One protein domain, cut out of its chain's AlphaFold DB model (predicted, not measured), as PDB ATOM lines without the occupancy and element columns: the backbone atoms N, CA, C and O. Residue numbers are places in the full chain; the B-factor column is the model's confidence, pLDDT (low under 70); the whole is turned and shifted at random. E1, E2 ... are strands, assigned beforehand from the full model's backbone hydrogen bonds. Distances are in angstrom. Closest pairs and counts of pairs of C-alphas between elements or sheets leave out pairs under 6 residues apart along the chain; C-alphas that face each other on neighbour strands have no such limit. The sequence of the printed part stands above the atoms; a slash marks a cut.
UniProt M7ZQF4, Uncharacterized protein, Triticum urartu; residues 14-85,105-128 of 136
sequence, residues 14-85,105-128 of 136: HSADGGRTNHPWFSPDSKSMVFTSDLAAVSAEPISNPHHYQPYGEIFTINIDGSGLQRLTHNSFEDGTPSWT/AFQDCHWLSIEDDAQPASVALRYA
ATOM      1  N   HIS A  14      41.226 -54.879 314.298       77.06
ATOM      2  CA  HIS A  14      42.382 -54.840 315.180       77.06
ATOM      3  C   HIS A  14      43.022 -53.468 315.002       77.06
ATOM      4  O   HIS A  14      43.277 -53.078 313.862       77.06
ATOM      5  N   SER A  15      43.273 -52.743 316.092       66.19
ATOM      6  CA  SER A  15      44.291 -51.701 316.032       66.19
ATOM      7  C   SER A  15      45.600 -52.372 315.624       66.19
ATOM      8  O   SER A  15      45.862 -53.487 316.067       66.19
ATOM      9  N   ALA A  16      46.404 -51.749 314.762       63.28
ATOM     10  CA  ALA A  16      47.750 -52.251 314.477       63.28
ATOM     11  C   ALA A  16      48.547 -52.459 315.790       63.28
ATOM     12  O   ALA A  16      48.091 -52.030 316.849       63.28
ATOM     13  N   ASP A  17      49.740 -53.065 315.744       61.44
ATOM     14  CA  ASP A  17      50.528 -53.537 316.910       61.44
ATOM     15  C   ASP A  17      50.784 -52.521 318.061       61.44
ATOM     16  O   ASP A  17      51.320 -52.890 319.105       61.44
ATOM     17  N   GLY A  18      50.379 -51.256 317.923       59.31
ATOM     18  CA  GLY A  18      50.289 -50.279 319.015       59.31
ATOM     19  C   GLY A  18      49.245 -49.173 318.807       59.31
ATOM     20  O   GLY A  18      49.341 -48.134 319.459       59.31
ATOM     21  N   GLY A  19      48.293 -49.363 317.890       68.38
ATOM     22  CA  GLY A  19      47.391 -48.308 317.438       68.38
ATOM     23  C   GLY A  19      46.161 -48.074 318.324       68.38
ATOM     24  O   GLY A  19      45.785 -48.921 319.144       68.38
ATOM     25  N   ARG A  20      45.492 -46.935 318.145       78.81
ATOM     26  CA  ARG A  20      44.208 -46.599 318.780       78.81
ATOM     27  C   ARG A  20      43.052 -46.916 317.841       78.81
ATOM     28  O   ARG A  20      43.079 -46.581 316.663       78.81
ATOM     29  N   THR A  21      42.010 -47.539 318.381       87.31
ATOM     30  CA  THR A  21      40.714 -47.706 317.715       87.31
ATOM     31  C   THR A  21      39.638 -47.336 318.726       87.31
ATOM     32  O   THR A  21      39.465 -48.021 319.738       87.31
ATOM     33  N   ASN A  22      38.946 -46.231 318.487       87.31
ATOM     34  CA  ASN A  22      38.062 -45.585 319.451       87.31
ATOM     35  C   ASN A  22      36.771 -45.080 318.797       87.31
ATOM     36  O   ASN A  22      36.587 -45.139 317.584       87.31
ATOM     37  N   HIS A  23      35.847 -44.638 319.652       91.00
ATOM     38  CA  HIS A  23      34.530 -44.112 319.278       91.00
ATOM     39  C   HIS A  23      33.758 -44.967 318.253       91.00
ATOM     40  O   HIS A  23      33.292 -44.433 317.246       91.00
ATOM     41  N   PRO A  24      33.614 -46.290 318.471       91.88
ATOM     42  CA  PRO A  24      32.845 -47.113 317.553       91.88
ATOM     43  C   PRO A  24      31.357 -46.755 317.612       91.88
ATOM     44  O   PRO A  24      30.781 -46.614 318.693       91.88
ATOM     45  N   TRP A  25      30.720 -46.704 316.446       94.06
ATOM     46  CA  TRP A  25      29.276 -46.554 316.305       94.06
ATOM     47  C   TRP A  25      28.743 -47.493 315.213       94.06
ATOM     48  O   TRP A  25      29.253 -47.528 314.093       94.06
ATOM     49  N   PHE A  26      27.697 -48.262 315.522       92.94
ATOM     50  CA  PHE A  26      27.069 -49.190 314.574       92.94
ATOM     51  C   PHE A  26      26.102 -48.477 313.629       92.94
ATOM     52  O   PHE A  26      25.308 -47.641 314.062       92.94
ATOM     53  N   SER A  27      26.112 -48.848 312.349       93.19
ATOM     54  CA  SER A  27      25.091 -48.384 311.413       93.19
ATOM     55  C   SER A  27      23.688 -48.770 311.913       93.19
ATOM     56  O   SER A  27      23.537 -49.799 312.582       93.19
ATOM     57  N   PRO A  28      22.630 -47.998 311.590       92.19
ATOM     58  CA  PRO A  28      21.269 -48.303 312.040       92.19
ATOM     59  C   PRO A  28      20.775 -49.697 311.622       92.19
ATOM     60  O   PRO A  28      19.983 -50.313 312.330       92.19
ATOM     61  N   ASP A  29      21.269 -50.219 310.497       92.25
ATOM     62  CA  ASP A  29      20.970 -51.567 309.998       92.25
ATOM     63  C   ASP A  29      21.900 -52.664 310.557       92.25
ATOM     64  O   ASP A  29      21.750 -53.835 310.208       92.25
ATOM     65  N   SER A  30      22.847 -52.303 311.429       91.44
ATOM     66  CA  SER A  30      23.823 -53.193 312.072       91.44
ATOM     67  C   SER A  30      24.730 -53.978 311.114       91.44
ATOM     68  O   SER A  30      25.311 -54.990 311.513       91.44
ATOM     69  N   LYS A  31      24.870 -53.547 309.854       93.44
ATOM     70  CA  LYS A  31      25.737 -54.215 308.863       93.44
ATOM     71  C   LYS A  31      27.158 -53.679 308.834       93.44
ATOM     72  O   LYS A  31      28.073 -54.418 308.458       93.44
ATOM     73  N   SER A  32      27.357 -52.450 309.292       94.88
ATOM     74  CA  SER A  32      28.656 -51.791 309.297       94.88
ATOM     75  C   SER A  32      28.875 -51.025 310.600       94.88
ATOM     76  O   SER A  32      27.967 -50.821 311.408       94.88
ATOM     77  N   MET A  33      30.112 -50.612 310.822       94.38
ATOM     78  CA  MET A  33      30.531 -49.797 311.952       94.38
ATOM     79  C   MET A  33      31.416 -48.669 311.438       94.38
ATOM     80  O   MET A  33      32.189 -48.868 310.503       94.38
ATOM     81  N   VAL A  34      31.297 -47.504 312.063       95.06
ATOM     82  CA  VAL A  34      32.220 -46.379 311.902       95.06
ATOM     83  C   VAL A  34      33.029 -46.224 313.187       95.06
ATOM     84  O   VAL A  34      32.512 -46.506 314.267       95.06
ATOM     85  N   PHE A  35      34.298 -45.855 313.085       92.69
ATOM     86  CA  PHE A  35      35.198 -45.698 314.226       92.69
ATOM     87  C   PHE A  35      36.357 -44.772 313.854       92.69
ATOM     88  O   PHE A  35      36.649 -44.599 312.673       92.69
ATOM     89  N   THR A  36      37.028 -44.208 314.853       90.44
ATOM     90  CA  THR A  36      38.270 -43.454 314.646       90.44
ATOM     91  C   THR A  36      39.464 -44.376 314.890       90.44
ATOM     92  O   THR A  36      39.432 -45.194 315.819       90.44
ATOM     93  N   SER A  37      40.488 -44.317 314.036       88.12
ATOM     94  CA  SER A  37      41.698 -45.120 314.214       88.12
ATOM     95  C   SER A  37      42.933 -44.540 313.534       88.12
ATOM     96  O   SER A  37      42.850 -43.837 312.536       88.12
ATOM     97  N   ASP A  38      44.108 -44.936 314.005       83.06
ATOM     98  CA  ASP A  38      45.409 -44.606 313.418       83.06
ATOM     99  C   ASP A  38      45.902 -45.645 312.391       83.06
ATOM    100  O   ASP A  38      47.093 -45.727 312.096       83.06
ATOM    101  N   LEU A  39      44.994 -46.431 311.796       86.31
ATOM    102  CA  LEU A  39      45.333 -47.462 310.801       86.31
ATOM    103  C   LEU A  39      46.081 -46.916 309.574       86.31
ATOM    104  O   LEU A  39      46.766 -47.674 308.891       86.31
ATOM    105  N   ALA A  40      45.955 -45.619 309.290       82.31
ATOM    106  CA  ALA A  40      46.684 -44.946 308.217       82.31
ATOM    107  C   ALA A  40      48.059 -44.396 308.641       82.31
ATOM    108  O   ALA A  40      48.727 -43.766 307.819       82.31
ATOM    109  N   ALA A  41      48.485 -44.641 309.885       76.94
ATOM    110  CA  ALA A  41      49.653 -44.030 310.508       76.94
ATOM    111  C   ALA A  41      49.636 -42.489 310.398       76.94
ATOM    112  O   ALA A  41      48.606 -41.870 310.126       76.94
ATOM    113  N   VAL A  42      50.790 -41.857 310.622       72.00
ATOM    114  CA  VAL A  42      50.971 -40.424 310.373       72.00
ATOM    115  C   VAL A  42      50.906 -40.192 308.863       72.00
ATOM    116  O   VAL A  42      51.867 -40.497 308.156       72.00
ATOM    117  N   SER A  43      49.779 -39.680 308.362       70.44
ATOM    118  CA  SER A  43      49.625 -39.377 306.932       70.44
ATOM    119  C   SER A  43      49.321 -37.908 306.633       70.44
ATOM    120  O   SER A  43      49.835 -37.394 305.647       70.44
ATOM    121  N   ALA A  44      48.519 -37.239 307.465       71.06
ATOM    122  CA  ALA A  44      48.197 -35.815 307.310       71.06
ATOM    123  C   ALA A  44      48.231 -35.013 308.622       71.06
ATOM    124  O   ALA A  44      48.155 -33.790 308.578       71.06
ATOM    125  N   GLU A  45      48.465 -35.676 309.758       66.25
ATOM    126  CA  GLU A  45      48.645 -35.072 311.081       66.25
ATOM    127  C   GLU A  45      50.113 -35.229 311.544       66.25
ATOM    128  O   GLU A  45      50.432 -36.155 312.300       66.25
ATOM    129  N   PRO A  46      51.075 -34.400 311.091       62.88
ATOM    130  CA  PRO A  46      52.451 -34.512 311.557       62.88
ATOM    131  C   PRO A  46      52.528 -34.369 313.083       62.88
ATOM    132  O   PRO A  46      52.055 -33.386 313.653       62.88
ATOM    133  N   ILE A  47      53.221 -35.301 313.748       58.38
ATOM    134  CA  ILE A  47      53.552 -35.218 315.188       58.38
ATOM    135  C   ILE A  47      54.205 -33.871 315.551       58.38
ATOM    136  O   ILE A  47      54.112 -33.423 316.690       58.38
ATOM    137  N   SER A  48      54.857 -33.220 314.586       59.72
ATOM    138  CA  SER A  48      55.550 -31.945 314.748       59.72
ATOM    139  C   SER A  48      54.648 -30.711 314.779       59.72
ATOM    140  O   SER A  48      55.183 -29.625 314.996       59.72
ATOM    141  N   ASN A  49      53.333 -30.827 314.562       59.41
ATOM    142  CA  ASN A  49      52.452 -29.661 314.625       59.41
ATOM    143  C   ASN A  49      52.450 -29.089 316.057       59.41
ATOM    144  O   ASN A  49      52.044 -29.787 316.995       59.41
ATOM    145  N   PRO A  50      52.921 -27.841 316.266       54.47
ATOM    146  CA  PRO A  50      52.838 -27.216 317.577       54.47
ATOM    147  C   PRO A  50      51.355 -27.055 317.942       54.47
ATOM    148  O   PRO A  50      50.555 -26.653 317.104       54.47
ATOM    149  N   HIS A  51      50.989 -27.367 319.190       56.69
ATOM    150  CA  HIS A  51      49.600 -27.357 319.692       56.69
ATOM    151  C   HIS A  51      48.685 -28.474 319.155       56.69
ATOM    152  O   HIS A  51      47.490 -28.262 318.971       56.69
ATOM    153  N   HIS A  52      49.225 -29.676 318.946       57.88
ATOM    154  CA  HIS A  52      48.428 -30.835 318.540       57.88
ATOM    155  C   HIS A  52      47.379 -31.212 319.610       57.88
ATOM    156  O   HIS A  52      47.727 -31.590 320.736       57.88
ATOM    157  N   TYR A  53      46.098 -31.119 319.246       56.56
ATOM    158  CA  TYR A  53      44.999 -31.770 319.961       56.56
ATOM    159  C   TYR A  53      45.101 -33.292 319.736       56.56
ATOM    160  O   TYR A  53      45.841 -33.735 318.866       56.56
ATOM    161  N   GLN A  54      44.526 -34.117 320.607       65.19
ATOM    162  CA  GLN A  54      44.860 -35.547 320.688       65.19
ATOM    163  C   GLN A  54      44.599 -36.264 319.344       65.19
ATOM    164  O   GLN A  54      43.434 -36.424 318.996       65.19
ATOM    165  N   PRO A  55      45.618 -36.761 318.605       66.94
ATOM    166  CA  PRO A  55      45.370 -37.394 317.315       66.94
ATOM    167  C   PRO A  55      44.770 -38.780 317.563       66.94
ATOM    168  O   PRO A  55      45.469 -39.756 317.873       66.94
ATOM    169  N   TYR A  56      43.442 -38.857 317.508       69.31
ATOM    170  CA  TYR A  56      42.714 -40.124 317.497       69.31
ATOM    171  C   TYR A  56      42.897 -40.862 316.163       69.31
ATOM    172  O   TYR A  56      42.665 -42.072 316.101       69.31
ATOM    173  N   GLY A  57      43.367 -40.150 315.135       82.88
ATOM    174  CA  GLY A  57      43.534 -40.619 313.774       82.88
ATOM    175  C   GLY A  57      42.320 -40.268 312.927       82.88
ATOM    176  O   GLY A  57      41.669 -39.248 313.116       82.88
ATOM    177  N   GLU A  58      42.003 -41.150 311.993       87.94
ATOM    178  CA  GLU A  58      41.058 -40.876 310.916       87.94
ATOM    179  C   GLU A  58      39.775 -41.673 311.113       87.94
ATOM    180  O   GLU A  58      39.770 -42.727 311.756       87.94
ATOM    181  N   ILE A  59      38.675 -41.205 310.531       91.81
ATOM    182  CA  ILE A  59      37.413 -41.936 310.528       91.81
ATOM    183  C   ILE A  59      37.480 -43.048 309.480       91.81
ATOM    184  O   ILE A  59      37.763 -42.820 308.300       91.81
ATOM    185  N   PHE A  60      37.142 -44.262 309.907       93.06
ATOM    186  CA  PHE A  60      37.023 -45.444 309.064       93.06
ATOM    187  C   PHE A  60      35.639 -46.069 309.177       93.06
ATOM    188  O   PHE A  60      34.989 -46.008 310.221       93.06
ATOM    189  N   THR A  61      35.226 -46.753 308.115       95.69
ATOM    190  CA  THR A  61      34.105 -47.690 308.119       95.69
ATOM    191  C   THR A  61      34.589 -49.109 307.869       95.69
ATOM    192  O   THR A  61      35.601 -49.338 307.206       95.69
ATOM    193  N   ILE A  62      33.872 -50.082 308.423       95.31
ATOM    194  CA  ILE A  62      34.099 -51.509 308.186       95.31
ATOM    195  C   ILE A  62      32.772 -52.262 308.268       95.31
ATOM    196  O   ILE A  62      31.881 -51.887 309.036       95.31
ATOM    197  N   ASN A  63      32.627 -53.344 307.511       95.69
ATOM    198  CA  ASN A  63      31.496 -54.253 307.666       95.69
ATOM    199  C   ASN A  63      31.642 -55.085 308.949       95.69
ATOM    200  O   ASN A  63      32.750 -55.384 309.396       95.69
ATOM    201  N   ILE A  64      30.526 -55.524 309.537       92.88
ATOM    202  CA  ILE A  64      30.545 -56.363 310.754       92.88
ATOM    203  C   ILE A  64      31.196 -57.735 310.514       92.88
ATOM    204  O   ILE A  64      31.665 -58.389 311.450       92.88
ATOM    205  N   ASP A  65      31.291 -58.167 309.258       91.31
ATOM    206  CA  ASP A  65      32.060 -59.347 308.871       91.31
ATOM    207  C   ASP A  65      33.580 -59.100 308.754       91.31
ATOM    208  O   ASP A  65      34.313 -60.040 308.443       91.31
ATOM    209  N   GLY A  66      34.061 -57.889 309.049       91.25
ATOM    210  CA  GLY A  66      35.468 -57.490 308.969       91.25
ATOM    211  C   GLY A  66      35.949 -57.139 307.559       91.25
ATOM    212  O   GLY A  66      37.118 -56.801 307.386       91.25
ATOM    213  N   SER A  67      35.086 -57.218 306.545       94.06
ATOM    214  CA  SER A  67      35.410 -56.813 305.176       94.06
ATOM    215  C   SER A  67      35.169 -55.316 304.947       94.06
ATOM    216  O   SER A  67      34.578 -54.625 305.777       94.06
ATOM    217  N   GLY A  68      35.608 -54.810 303.791       94.81
ATOM    218  CA  GLY A  68      35.228 -53.471 303.333       94.81
ATOM    219  C   GLY A  68      35.763 -52.331 304.199       94.81
ATOM    220  O   GLY A  68      35.085 -51.320 304.335       94.81
ATOM    221  N   LEU A  69      36.947 -52.497 304.798       94.00
ATOM    222  CA  LEU A  69      37.612 -51.413 305.517       94.00
ATOM    223  C   LEU A  69      37.856 -50.232 304.565       94.00
ATOM    224  O   LEU A  69      38.534 -50.384 303.546       94.00
ATOM    225  N   GLN A  70      37.331 -49.062 304.914       94.12
ATOM    226  CA  GLN A  70      37.427 -47.850 304.109       94.12
ATOM    227  C   GLN A  70      37.735 -46.642 304.992       94.12
ATOM    228  O   GLN A  70      37.120 -46.447 306.035       94.12
ATOM    229  N   ARG A  71      38.676 -45.808 304.547       92.12
ATOM    230  CA  ARG A  71      38.998 -44.514 305.160       92.12
ATOM    231  C   ARG A  71      38.049 -43.435 304.635       92.12
ATOM    232  O   ARG A  71      37.835 -43.368 303.423       92.12
ATOM    233  N   LEU A  72      37.496 -42.609 305.520       92.31
ATOM    234  CA  LEU A  72      36.559 -41.533 305.175       92.31
ATOM    235  C   LEU A  72      37.176 -40.135 305.258       92.31
ATOM    236  O   LEU A  72      36.803 -39.275 304.464       92.31
ATOM    237  N   THR A  73      38.115 -39.913 306.175       88.44
ATOM    238  CA  THR A  73      38.788 -38.620 306.360       88.44
ATOM    239  C   THR A  73      40.271 -38.715 306.020       88.44
ATOM    240  O   THR A  73      40.855 -39.800 306.034       88.44
ATOM    241  N   HIS A  74      40.856 -37.592 305.606       86.75
ATOM    242  CA  HIS A  74      42.293 -37.441 305.388       86.75
ATOM    243  C   HIS A  74      42.642 -35.953 305.386       86.75
ATOM    244  O   HIS A  74      42.543 -35.299 304.343       86.75
ATOM    245  N   ASN A  75      42.991 -35.412 306.546       78.94
ATOM    246  CA  ASN A  75      43.293 -33.992 306.713       78.94
ATOM    247  C   ASN A  75      44.201 -33.759 307.943       78.94
ATOM    248  O   ASN A  75      44.664 -34.711 308.562       78.94
ATOM    249  N   SER A  76      44.527 -32.498 308.229       74.56
ATOM    250  CA  SER A  76      45.423 -32.085 309.320       74.56
ATOM    251  C   SER A  76      44.722 -31.845 310.663       74.56
ATOM    252  O   SER A  76      45.365 -31.386 311.610       74.56
ATOM    253  N   PHE A  77      43.420 -32.114 310.741       75.25
ATOM    254  CA  PHE A  77      42.563 -31.857 311.889       75.25
ATOM    255  C   PHE A  77      42.123 -33.159 312.554       75.25
ATOM    256  O   PHE A  77      41.999 -34.202 311.923       75.25
ATOM    257  N   GLU A  78      41.813 -33.050 313.844       77.00
ATOM    258  CA  GLU A  78      41.318 -34.169 314.634       77.00
ATOM    259  C   GLU A  78      39.879 -34.535 314.238       77.00
ATOM    260  O   GLU A  78      38.939 -33.770 314.474       77.00
ATOM    261  N   ASP A  79      39.694 -35.755 313.736       81.62
ATOM    262  CA  ASP A  79      38.386 -36.337 313.425       81.62
ATOM    263  C   ASP A  79      37.973 -37.381 314.489       81.62
ATOM    264  O   ASP A  79      37.994 -38.603 314.296       81.62
ATOM    265  N   GLY A  80      37.582 -36.898 315.671       81.62
ATOM    266  CA  GLY A  80      37.113 -37.726 316.786       81.62
ATOM    267  C   GLY A  80      35.585 -37.770 316.882       81.62
ATOM    268  O   GLY A  80      34.936 -36.734 316.829       81.62
ATOM    269  N   THR A  81      34.995 -38.948 317.122       88.12
ATOM    270  CA  THR A  81      33.555 -39.164 317.443       88.12
ATOM    271  C   THR A  81      32.552 -39.204 316.269       88.12
ATOM    272  O   THR A  81      31.535 -38.508 316.277       88.12
ATOM    273  N   PRO A  82      32.752 -40.081 315.266       90.38
ATOM    274  CA  PRO A  82      31.772 -40.259 314.196       90.38
ATOM    275  C   PRO A  82      30.440 -40.830 314.712       90.38
ATOM    276  O   PRO A  82      30.394 -41.626 315.651       90.38
ATOM    277  N   SER A  83      29.342 -40.475 314.041       90.75
ATOM    278  CA  SER A  83      28.013 -41.039 314.295       90.75
ATOM    279  C   SER A  83      27.254 -41.274 312.992       90.75
ATOM    280  O   SER A  83      27.490 -40.612 311.981       90.75
ATOM    281  N   TRP A  84      26.331 -42.235 313.014       89.44
ATOM    282  CA  TRP A  84      25.415 -42.465 311.904       89.44
ATOM    283  C   TRP A  84      24.132 -41.660 312.082       89.44
ATOM    284  O   TRP A  84      23.495 -41.716 313.133       89.44
ATOM    285  N   THR A  85      23.700 -40.995 311.013       84.94
ATOM    286  CA  THR A  85      22.359 -40.416 310.899       84.94
ATOM    287  C   THR A  85      21.500 -41.289 309.974       84.94
ATOM    288  O   THR A  85      21.986 -41.727 308.930       84.94
ATOM    289  N   ALA A 105      40.622 -15.201 305.166       48.72
ATOM    290  CA  ALA A 105      41.970 -15.685 305.370       48.72
ATOM    291  C   ALA A 105      41.836 -17.000 306.135       48.72
ATOM    292  O   ALA A 105      41.917 -17.034 307.360       48.72
ATOM    293  N   PHE A 106      41.571 -18.093 305.415       48.91
ATOM    294  CA  PHE A 106      41.849 -19.415 305.965       48.91
ATOM    295  C   PHE A 106      43.377 -19.537 306.039       48.91
ATOM    296  O   PHE A 106      44.031 -19.943 305.082       48.91
ATOM    297  N   GLN A 107      43.956 -19.051 307.139       47.19
ATOM    298  CA  GLN A 107      45.388 -19.129 307.419       47.19
ATOM    299  C   GLN A 107      45.738 -20.547 307.883       47.19
ATOM    300  O   GLN A 107      46.056 -20.778 309.045       47.19
ATOM    301  N   ASP A 108      45.733 -21.499 306.954       49.16
ATOM    302  CA  ASP A 108      46.395 -22.799 307.137       49.16
ATOM    303  C   ASP A 108      47.848 -22.759 306.627       49.16
ATOM    304  O   ASP A 108      48.404 -23.742 306.159       49.16
ATOM    305  N   CYS A 109      48.483 -21.583 306.682       47.06
ATOM    306  CA  CYS A 109      49.913 -21.417 306.399       47.06
ATOM    307  C   CYS A 109      50.751 -21.325 307.680       47.06
ATOM    308  O   CYS A 109      51.978 -21.293 307.604       47.06
ATOM    309  N   HIS A 110      50.120 -21.320 308.864       45.16
ATOM    310  CA  HIS A 110      50.837 -21.217 310.138       45.16
ATOM    311  C   HIS A 110      51.814 -22.395 310.349       45.16
ATOM    312  O   HIS A 110      52.811 -22.254 311.056       45.16
ATOM    313  N   TRP A 111      51.573 -23.546 309.709       46.69
ATOM    314  CA  TRP A 111      52.468 -24.708 309.759       46.69
ATOM    315  C   TRP A 111      53.670 -24.607 308.805       46.69
ATOM    316  O   TRP A 111      54.699 -25.233 309.056       46.69
ATOM    317  N   LEU A 112      53.583 -23.799 307.742       44.66
ATOM    318  CA  LEU A 112      54.668 -23.638 306.769       44.66
ATOM    319  C   LEU A 112      55.754 -22.661 307.236       44.66
ATOM    320  O   LEU A 112      56.777 -22.542 306.569       44.66
ATOM    321  N   SER A 113      55.564 -21.969 308.369       46.78
ATOM    322  CA  SER A 113      56.465 -20.894 308.829       46.78
ATOM    323  C   SER A 113      56.759 -19.859 307.730       46.78
ATOM    324  O   SER A 113      57.824 -19.248 307.712       46.78
ATOM    325  N   ILE A 114      55.831 -19.701 306.781       48.59
ATOM    326  CA  ILE A 114      55.924 -18.676 305.750       48.59
ATOM    327  C   ILE A 114      55.473 -17.394 306.432       48.59
ATOM    328  O   ILE A 114      54.301 -17.248 306.778       48.59
ATOM    329  N   GLU A 115      56.429 -16.507 306.696       50.47
ATOM    330  CA  GLU A 115      56.123 -15.139 307.098       50.47
ATOM    331  C   GLU A 115      55.251 -14.499 306.006       50.47
ATOM    332  O   GLU A 115      55.459 -14.745 304.818       50.47
ATOM    333  N   ASP A 116      54.256 -13.711 306.422       48.50
ATOM    334  CA  ASP A 116      53.172 -13.116 305.613       48.50
ATOM    335  C   ASP A 116      53.658 -12.084 304.556       48.50
ATOM    336  O   ASP A 116      52.914 -11.213 304.097       48.50
ATOM    337  N   ASP A 117      54.917 -12.169 304.134       45.88
ATOM    338  CA  ASP A 117      55.587 -11.264 303.207       45.88
ATOM    339  C   ASP A 117      55.321 -11.649 301.745       45.88
ATOM    340  O   ASP A 117      56.237 -11.898 300.965       45.88
ATOM    341  N   ALA A 118      54.044 -11.686 301.360       43.25
ATOM    342  CA  ALA A 118      53.579 -11.398 299.997       43.25
ATOM    343  C   ALA A 118      52.048 -11.504 299.913       43.25
ATOM    344  O   ALA A 118      51.506 -12.427 299.311       43.25
ATOM    345  N   GLN A 119      51.324 -10.523 300.449       42.47
ATOM    346  CA  GLN A 119      49.965 -10.243 299.975       42.47
ATOM    347  C   GLN A 119      50.060  -9.378 298.704       42.47
ATOM    348  O   GLN A 119      50.285  -8.168 298.824       42.47
ATOM    349  N   PRO A 120      49.890  -9.902 297.470       36.59
ATOM    350  CA  PRO A 120      49.563  -9.030 296.356       36.59
ATOM    351  C   PRO A 120      48.153  -8.489 296.596       36.59
ATOM    352  O   PRO A 120      47.181  -9.234 296.718       36.59
ATOM    353  N   ALA A 121      48.055  -7.165 296.690       37.81
ATOM    354  CA  ALA A 121      46.795  -6.466 296.846       37.81
ATOM    355  C   ALA A 121      45.780  -6.920 295.781       37.81
ATOM    356  O   ALA A 121      46.021  -6.816 294.579       37.81
ATOM    357  N   SER A 122      44.613  -7.368 296.250       40.44
ATOM    358  CA  SER A 122      43.373  -7.533 295.484       40.44
ATOM    359  C   SER A 122      43.455  -8.395 294.216       40.44
ATOM    360  O   SER A 122      43.550  -7.882 293.103       40.44
ATOM    361  N   VAL A 123      43.251  -9.708 294.356       35.34
ATOM    362  CA  VAL A 123      42.738 -10.527 293.246       35.34
ATOM    363  C   VAL A 123      41.278 -10.863 293.534       35.34
ATOM    364  O   VAL A 123      40.957 -11.686 294.385       35.34
ATOM    365  N   ALA A 124      40.372 -10.187 292.827       30.56
ATOM    366  CA  ALA A 124      38.951 -10.506 292.843       30.56
ATOM    367  C   ALA A 124      38.724 -11.840 292.113       30.56
ATOM    368  O   ALA A 124      38.683 -11.885 290.881       30.56
ATOM    369  N   LEU A 125      38.585 -12.936 292.859       31.94
ATOM    370  CA  LEU A 125      38.262 -14.238 292.284       31.94
ATOM    371  C   LEU A 125      36.764 -14.306 291.966       31.94
ATOM    372  O   LEU A 125      35.909 -14.367 292.849       31.94
ATOM    373  N   ARG A 126      36.438 -14.284 290.669       28.11
ATOM    374  CA  ARG A 126      35.117 -14.678 290.175       28.11
ATOM    375  C   ARG A 126      34.996 -16.194 290.312       28.11
ATOM    376  O   ARG A 126      35.744 -16.923 289.666       28.11
ATOM    377  N   TYR A 127      34.043 -16.653 291.118       30.53
ATOM    378  CA  TYR A 127      33.665 -18.062 291.196       30.53
ATOM    379  C   TYR A 127      33.135 -18.526 289.833       30.53
ATOM    380  O   TYR A 127      32.027 -18.170 289.430       30.53
ATOM    381  N   ALA A 128      33.933 -19.308 289.110       28.28
ATOM    382  CA  ALA A 128      33.454 -20.122 288.006       28.28
ATOM    383  C   ALA A 128      33.205 -21.535 288.543       28.28
ATOM    384  O   ALA A 128      34.112 -22.158 289.091       28.28
TER     385      ALA A 128
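Overview. This is residues 14 to 85 and 105 to 128 of the 136 residues of an uncharacterized protein of Triticum urartu (UniProt M7ZQF4). There is little regular structure here: a small, strongly twisted sheet of three strands with long loops, and, beyond a cut, a tail whose residues 112 to 128 stick out. The printed part has 96 residues, no named helix and strands E1, E2, E3 in a meander, each the antiparallel neighbour of the one before. The class is all strand, with 18 residues in named elements. The whole is loose and flat, radius of gyration of the C-alphas 18.1 A, spanning 56 by 36 by 18 A.

Arrangement. E1, residues 21 to 26, and E2, residues 32 to 37, form a hairpin at 159 degrees; N 25 and O 34 are 2.8 A apart. E3, residues 58 to 63, forms a hairpin with E2 at 153 degrees; N 33 and O 62 are 2.8 A apart. Residues 60 to 61 of E3 pair antiparallel with 70 to 71.

Along the chain. E1 begins at C-alpha 21 (40.714, -47.706, 317.715) and is 14.1 A long, E2 15.5 A. E3 is 16.8 A long, ending at C-alpha 63 (31.496, -54.253, 307.666).

Size, cuts and confidence. Residues 86 to 104 are not printed; C-alphas 85 and 105 are 32.0 A apart. The link E2 to E3 is long. Confidence is under 70 at residues 15 to 19, 45 to 56 and 105 to 128.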